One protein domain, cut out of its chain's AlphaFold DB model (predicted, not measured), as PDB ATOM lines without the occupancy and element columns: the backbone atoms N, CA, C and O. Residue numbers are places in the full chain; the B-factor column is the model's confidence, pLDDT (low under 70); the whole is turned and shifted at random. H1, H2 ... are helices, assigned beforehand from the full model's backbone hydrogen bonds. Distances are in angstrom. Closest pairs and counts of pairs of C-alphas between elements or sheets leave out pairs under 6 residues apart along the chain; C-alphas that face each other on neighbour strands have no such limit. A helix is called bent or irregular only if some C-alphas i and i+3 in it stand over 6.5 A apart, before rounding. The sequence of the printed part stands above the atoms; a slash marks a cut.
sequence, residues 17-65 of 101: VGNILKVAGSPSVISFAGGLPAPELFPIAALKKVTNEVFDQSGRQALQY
ATOM      1  N   VAL A  17      33.477  38.248 -18.464       83.62
ATOM      2  CA  VAL A  17      32.652  39.279 -17.818       83.62
ATOM      3  C   VAL A  17      33.373  39.845 -16.600       83.62
ATOM      4  O   VAL A  17      33.517  41.064 -16.487       83.62
ATOM      5  N   GLY A  18      33.894  38.994 -15.717       85.25
ATOM      6  CA  GLY A  18      34.671  39.429 -14.559       85.25
ATOM      7  C   GLY A  18      35.934  40.188 -14.948       85.25
ATOM      8  O   GLY A  18      36.290  41.161 -14.283       85.25
ATOM      9  N   ASN A  19      36.587  39.824 -16.053       86.94
ATOM     10  CA  ASN A  19      37.740  40.564 -16.564       86.94
ATOM     11  C   ASN A  19      37.369  41.988 -17.011       86.94
ATOM     12  O   ASN A  19      38.070  42.936 -16.652       86.94
ATOM     13  N   ILE A  20      36.242  42.165 -17.709       85.88
ATOM     14  CA  ILE A  20      35.721  43.495 -18.073       85.88
ATOM     15  C   ILE A  20      35.360  44.297 -16.816       85.88
ATOM     16  O   ILE A  20      35.731  45.467 -16.700       85.88
ATOM     17  N   LEU A  21      34.679  43.675 -15.848       85.25
ATOM     18  CA  LEU A  21      34.263  44.339 -14.607       85.25
ATOM     19  C   LEU A  21      35.454  44.771 -13.738       85.25
ATOM     20  O   LEU A  21      35.406  45.848 -13.145       85.25
ATOM     21  N   LYS A  22      36.550  44.000 -13.702       84.88
ATOM     22  CA  LYS A  22      37.797  44.396 -13.018       84.88
ATOM     23  C   LYS A  22      38.371  45.689 -13.588       84.88
ATOM     24  O   LYS A  22      38.746  46.576 -12.827       84.88
ATOM     25  N   VAL A  23      38.421  45.810 -14.915       85.56
ATOM     26  CA  VAL A  23      38.913  47.027 -15.581       85.56
ATOM     27  C   VAL A  23      37.949  48.189 -15.358       85.56
ATOM     28  O   VAL A  23      38.390  49.302 -15.078       85.56
ATOM     29  N   ALA A  24      36.639  47.929 -15.412       83.81
ATOM     30  CA  ALA A  24      35.611  48.935 -15.168       83.81
ATOM     31  C   ALA A  24      35.670  49.548 -13.758       83.81
ATOM     32  O   ALA A  24      35.269  50.693 -13.585       83.81
ATOM     33  N   GLY A  25      36.178  48.807 -12.769       81.31
ATOM     34  CA  GLY A  25      36.382  49.294 -11.403       81.31
ATOM     35  C   GLY A  25      37.637  50.152 -11.200       81.31
ATOM     36  O   GLY A  25      37.850  50.643 -10.092       81.31
ATOM     37  N   SER A  26      38.485  50.330 -12.219       86.00
ATOM     38  CA  SER A  26      39.696  51.146 -12.097       86.00
ATOM     39  C   SER A  26      39.356  52.639 -11.990       86.00
ATOM     40  O   SER A  26      38.719  53.173 -12.899       86.00
ATOM     41  N   PRO A  27      39.868  53.372 -10.980       86.50
ATOM     42  CA  PRO A  27      39.663  54.821 -10.871       86.50
ATOM     43  C   PRO A  27      40.224  55.632 -12.049       86.50
ATOM     44  O   PRO A  27      39.834  56.777 -12.248       86.50
ATOM     45  N   SER A  28      41.157  55.061 -12.821       93.00
ATOM     46  CA  SER A  28      41.746  55.701 -14.005       93.00
ATOM     47  C   SER A  28      40.897  55.566 -15.275       93.00
ATOM     48  O   SER A  28      41.288  56.087 -16.320       93.00
ATOM     49  N   VAL A  29      39.770  54.850 -15.215       89.56
ATOM     50  CA  VAL A  29      38.943  54.498 -16.373       89.56
ATOM     51  C   VAL A  29      37.512  54.978 -16.158       89.56
ATOM     52  O   VAL A  29      36.880  54.667 -15.154       89.56
ATOM     53  N   ILE A  30      36.965  55.685 -17.146       89.44
ATOM     54  CA  ILE A  30      35.521  55.922 -17.240       89.44
ATOM     55  C   ILE A  30      34.935  54.768 -18.055       89.44
ATOM     56  O   ILE A  30      35.168  54.674 -19.260       89.44
ATOM     57  N   SER A  31      34.218  53.862 -17.393       84.62
ATOM     58  CA  SER A  31      33.680  52.656 -18.026       84.62
ATOM     59  C   SER A  31      32.208  52.801 -18.394       84.62
ATOM     60  O   SER A  31      31.367  53.049 -17.536       84.62
ATOM     61  N   PHE A  32      31.897  52.553 -19.668       86.75
ATOM     62  CA  PHE A  32      30.528  52.388 -20.176       86.75
ATOM     63  C   PHE A  32      30.150  50.910 -20.387       86.75
ATOM     64  O   PHE A  32      29.065  50.615 -20.877       86.75
ATOM     65  N   ALA A  33      31.051  49.977 -20.057       80.75
ATOM     66  CA  ALA A  33      30.898  48.548 -20.344       80.75
ATOM     67  C   ALA A  33      30.230  47.752 -19.205       80.75
ATOM     68  O   ALA A  33      29.916  46.576 -19.375       80.75
ATOM     69  N   GLY A  34      30.041  48.363 -18.030       75.81
ATOM     70  CA  GLY A  34      29.437  47.709 -16.869       75.81
ATOM     71  C   GLY A  34      27.907  47.736 -16.913       75.81
ATOM     72  O   GLY A  34      27.311  48.799 -17.029       75.81
ATOM     73  N   GLY A  35      27.270  46.574 -16.745       80.69
ATOM     74  CA  GLY A  35      25.816  46.443 -16.556       80.69
ATOM     75  C   GLY A  35      25.367  46.522 -15.090       80.69
ATOM     76  O   GLY A  35      24.314  45.991 -14.745       80.69
ATOM     77  N   LEU A  36      26.190  47.101 -14.209       83.81
ATOM     78  CA  LEU A  36      25.918  47.160 -12.774       83.81
ATOM     79  C   LEU A  36      24.991  48.345 -12.457       83.81
ATOM     80  O   LEU A  36      25.278  49.466 -12.877       83.81
ATOM     81  N   PRO A  37      23.895  48.136 -11.711       90.31
ATOM     82  CA  PRO A  37      23.038  49.233 -11.284       90.31
ATOM     83  C   PRO A  37      23.753  50.139 -10.268       90.31
ATOM     84  O   PRO A  37      24.617  49.686  -9.518       90.31
ATOM     85  N   ALA A  38      23.359  51.414 -10.227       91.44
ATOM     86  CA  ALA A  38      23.940  52.412  -9.332       91.44
ATOM     87  C   ALA A  38      23.639  52.086  -7.848       91.44
ATOM     88  O   ALA A  38      22.461  52.040  -7.468       91.44
ATOM     89  N   PRO A  39      24.659  51.845  -6.998       92.62
ATOM     90  CA  PRO A  39      24.463  51.370  -5.627       92.62
ATOM     91  C   PRO A  39      23.757  52.375  -4.709       92.62
ATOM     92  O   PRO A  39      23.046  51.979  -3.787       92.62
ATOM     93  N   GLU A  40      23.893  53.672  -4.966       95.06
ATOM     94  CA  GLU A  40      23.224  54.750  -4.235       95.06
ATOM     95  C   GLU A  40      21.697  54.748  -4.404       95.06
ATOM     96  O   GLU A  40      20.988  55.334  -3.586       95.06
ATOM     97  N   LEU A  41      21.177  54.061  -5.428       97.06
ATOM     98  CA  LEU A  41      19.740  53.891  -5.654       97.06
ATOM     99  C   LEU A  41      19.165  52.670  -4.926       97.06
ATOM    100  O   LEU A  41      17.952  52.447  -4.956       97.06
ATOM    101  N   PHE A  42      20.001  51.858  -4.275       97.44
ATOM    102  CA  PHE A  42      19.513  50.689  -3.556       97.44
ATOM    103  C   PHE A  42      18.715  51.110  -2.314       97.44
ATOM    104  O   PHE A  42      19.196  51.894  -1.493       97.44
ATOM    105  N   PRO A  43      17.501  50.567  -2.111       97.50
ATOM    106  CA  PRO A  43      16.615  50.995  -1.033       97.50
ATOM    107  C   PRO A  43      16.991  50.338   0.309       97.50
ATOM    108  O   PRO A  43      16.193  49.614   0.908       97.50
ATOM    109  N   ILE A  44      18.208  50.593   0.804       98.38
ATOM    110  CA  ILE A  44      18.804  49.920   1.975       98.38
ATOM    111  C   ILE A  44      17.907  50.008   3.215       98.38
ATOM    112  O   ILE A  44      17.666  49.003   3.883       98.38
ATOM    113  N   ALA A  45      17.373  51.196   3.514       98.31
ATOM    114  CA  ALA A  45      16.513  51.401   4.680       98.31
ATOM    115  C   ALA A  45      15.211  50.584   4.596       98.31
ATOM    116  O   ALA A  45      14.788  49.988   5.588       98.31
ATOM    117  N   ALA A  46      14.600  50.523   3.409       98.38
ATOM    118  CA  ALA A  46      13.377  49.761   3.192       98.38
ATOM    119  C   ALA A  46      13.638  48.253   3.296       98.38
ATOM    120  O   ALA A  46      12.894  47.568   3.993       98.38
ATOM    121  N   LEU A  47      14.718  47.758   2.677       98.25
ATOM    122  CA  LEU A  47      15.121  46.350   2.751       98.25
ATOM    123  C   LEU A  47      15.374  45.920   4.197       98.25
ATOM    124  O   LEU A  47      14.820  44.921   4.643       98.25
ATOM    125  N   LYS A  48      16.122  46.717   4.968       98.62
ATOM    126  CA  LYS A  48      16.375  46.434   6.387       98.62
ATOM    127  C   LYS A  48      15.078  46.322   7.191       98.62
ATOM    128  O   LYS A  48      14.932  45.395   7.983       98.62
ATOM    129  N   LYS A  49      14.146  47.258   6.987       98.69
ATOM    130  CA  LYS A  49      12.852  47.256   7.676       98.69
ATOM    131  C   LYS A  49      12.077  45.966   7.395       98.69
ATOM    132  O   LYS A  49      11.710  45.274   8.339       98.69
ATOM    133  N   VAL A  50      11.875  45.619   6.123       97.88
ATOM    134  CA  VAL A  50      11.065  44.442   5.761       97.88
ATOM    135  C   VAL A  50      11.736  43.126   6.152       97.88
ATOM    136  O   VAL A  50      11.053  42.194   6.558       97.88
ATOM    137  N   THR A  51      13.069  43.038   6.092       98.12
ATOM    138  CA  THR A  51      13.798  41.848   6.550       98.12
ATOM    139  C   THR A  51      13.607  41.623   8.048       98.12
ATOM    140  O   THR A  51      13.335  40.494   8.456       98.12
ATOM    141  N   ASN A  52      13.688  42.680   8.861       98.50
ATOM    142  CA  ASN A  52      13.431  42.576  10.298       98.50
ATOM    143  C   ASN A  52      11.984  42.156  10.582       98.50
ATOM    144  O   ASN A  52      11.768  41.231  11.356       98.50
ATOM    145  N   GLU A  53      11.007  42.755   9.895       98.44
ATOM    146  CA  GLU A  53       9.595  42.365  10.027       98.44
ATOM    147  C   GLU A  53       9.377  40.876   9.703       98.44
ATOM    148  O   GLU A  53       8.663  40.185  10.428       98.44
ATOM    149  N   VAL A  54      10.030  40.351   8.660       97.75
ATOM    150  CA  VAL A  54       9.975  38.919   8.321       97.75
ATOM    151  C   VAL A  54      10.597  38.059   9.419       97.75
ATOM    152  O   VAL A  54      10.041  37.009   9.739       97.75
ATOM    153  N   PHE A  55      11.722  38.472  10.009       98.31
ATOM    154  CA  PHE A  55      12.338  37.721  11.103       98.31
ATOM    155  C   PHE A  55      11.477  37.712  12.367       98.31
ATOM    156  O   PHE A  55      11.318  36.646  12.966       98.31
ATOM    157  N   ASP A  56      10.872  38.846  12.714       98.44
ATOM    158  CA  ASP A  56      10.019  38.984  13.895       98.44
ATOM    159  C   ASP A  56       8.720  38.176  13.763       98.44
ATOM    160  O   ASP A  56       8.282  37.530  14.715       98.44
ATOM    161  N   GLN A  57       8.103  38.179  12.578       97.81
ATOM    162  CA  GLN A  57       6.793  37.555  12.356       97.81
ATOM    163  C   GLN A  57       6.895  36.083  11.944       97.81
ATOM    164  O   GLN A  57       6.072  35.259  12.346       97.81
ATOM    165  N   SER A  58       7.904  35.745  11.139       96.00
ATOM    166  CA  SER A  58       7.950  34.491  10.376       96.00
ATOM    167  C   SER A  58       9.358  33.894  10.282       96.00
ATOM    168  O   SER A  58       9.594  33.014   9.450       96.00
ATOM    169  N   GLY A  59      10.313  34.332  11.112       96.81
ATOM    170  CA  GLY A  59      11.741  34.049  10.918       96.81
ATOM    171  C   GLY A  59      12.096  32.565  10.839       96.81
ATOM    172  O   GLY A  59      12.866  32.157   9.973       96.81
ATOM    173  N   ARG A  60      11.476  31.722  11.677       97.75
ATOM    174  CA  ARG A  60      11.689  30.263  11.622       97.75
ATOM    175  C   ARG A  60      11.239  29.659  10.293       97.75
ATOM    176  O   ARG A  60      11.921  28.788   9.773       97.75
ATOM    177  N   GLN A  61      10.109  30.112   9.750       95.38
ATOM    178  CA  GLN A  61       9.607  29.637   8.462       95.38
ATOM    179  C   GLN A  61      10.461  30.167   7.307       95.38
ATOM    180  O   GLN A  61      10.731  29.423   6.372       95.38
ATOM    181  N   ALA A  62      10.917  31.419   7.389       95.12
ATOM    182  CA  ALA A  62      11.775  32.033   6.379       95.12
ATOM    183  C   ALA A  62      13.138  31.329   6.231       95.12
ATOM    184  O   ALA A  62      13.721  31.360   5.152       95.12
ATOM    185  N   LEU A  63      13.633  30.697   7.301       96.44
ATOM    186  CA  LEU A  63      14.918  29.986   7.333       96.44
ATOM    187  C   LEU A  63      14.795  28.460   7.180       96.44
ATOM    188  O   LEU A  63      15.809  27.771   7.107       96.44
ATOM    189  N   GLN A  64      13.577  27.919   7.167       97.19
ATOM    190  CA  GLN A  64      13.331  26.489   7.000       97.19
ATOM    191  C   GLN A  64      13.209  26.129   5.515       97.19
ATOM    192  O   GLN A  64      12.868  26.968   4.682       97.19
ATOM    193  N   TYR A  65      13.434  24.855   5.188       96.25
ATOM    194  CA  TYR A  65      13.104  24.308   3.876       96.25
ATOM    195  C   TYR A  65      11.677  24.671   3.444       96.25
ATOM    196  O   TYR A  65      10.726  24.616   4.227       96.25
TER     197      TYR A  65
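What this domain is: This is residues 17 to 65 of the 101 residues of the protein "Aminotransferase, class I II" of Lactobacillus diolivorans DSM 14421 (UniProt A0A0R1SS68). Two helices lie far from each other at the two ends of an elongated, open chain: the longer H2, kinked near residue 56, is at one end, and the short H1 is at the other, with the chain after it looping back beside it. Between them the chain is a bare strip, and residues 37 to 50, of which 44 to 50 belong to H2, stand free. The printed part has 49 residues with two named helices, H1 then H2 along the chain, and no named strand; its class is all helix. The whole is extended, with a radius of gyration of the C-alphas of 17.6 A, and the C-alphas span 47 by 25 by 14 A.

How they stand to each other: H2, residues 44 to 62, is the longest helix, with a kink of 73 degrees near residue 56. It is irregular: C-alphas 57 and 60 are 8.8 A apart. H1, residues 17 to 24, and H2 are apart, with no C-alpha of the one within 8 A of the other. In H1 every O i to N i+4 pair is within hydrogen-bond range; in H2 13 of 15 are.

Where its parts are: H2 has 19 residues and measures 19.7 A from C-alpha 44 at (18.804, 49.920, 1.975) to C-alpha 62 at (11.775, 32.033, 6.379). H1 has 8 residues and measures 10.4 A from first to last C-alpha, beginning with C-alpha 17 at (32.652, 39.279, -17.818).

The domain as a whole: The two C-alphas farthest apart are those of Ser 28 and Gln 57, at 47.4 A. The link from H1 to H2, residues 25 to 43, is long. The printed part has no cut. The mean pLDDT of the printed part of this model is 92.0, and no printed residue is under 70.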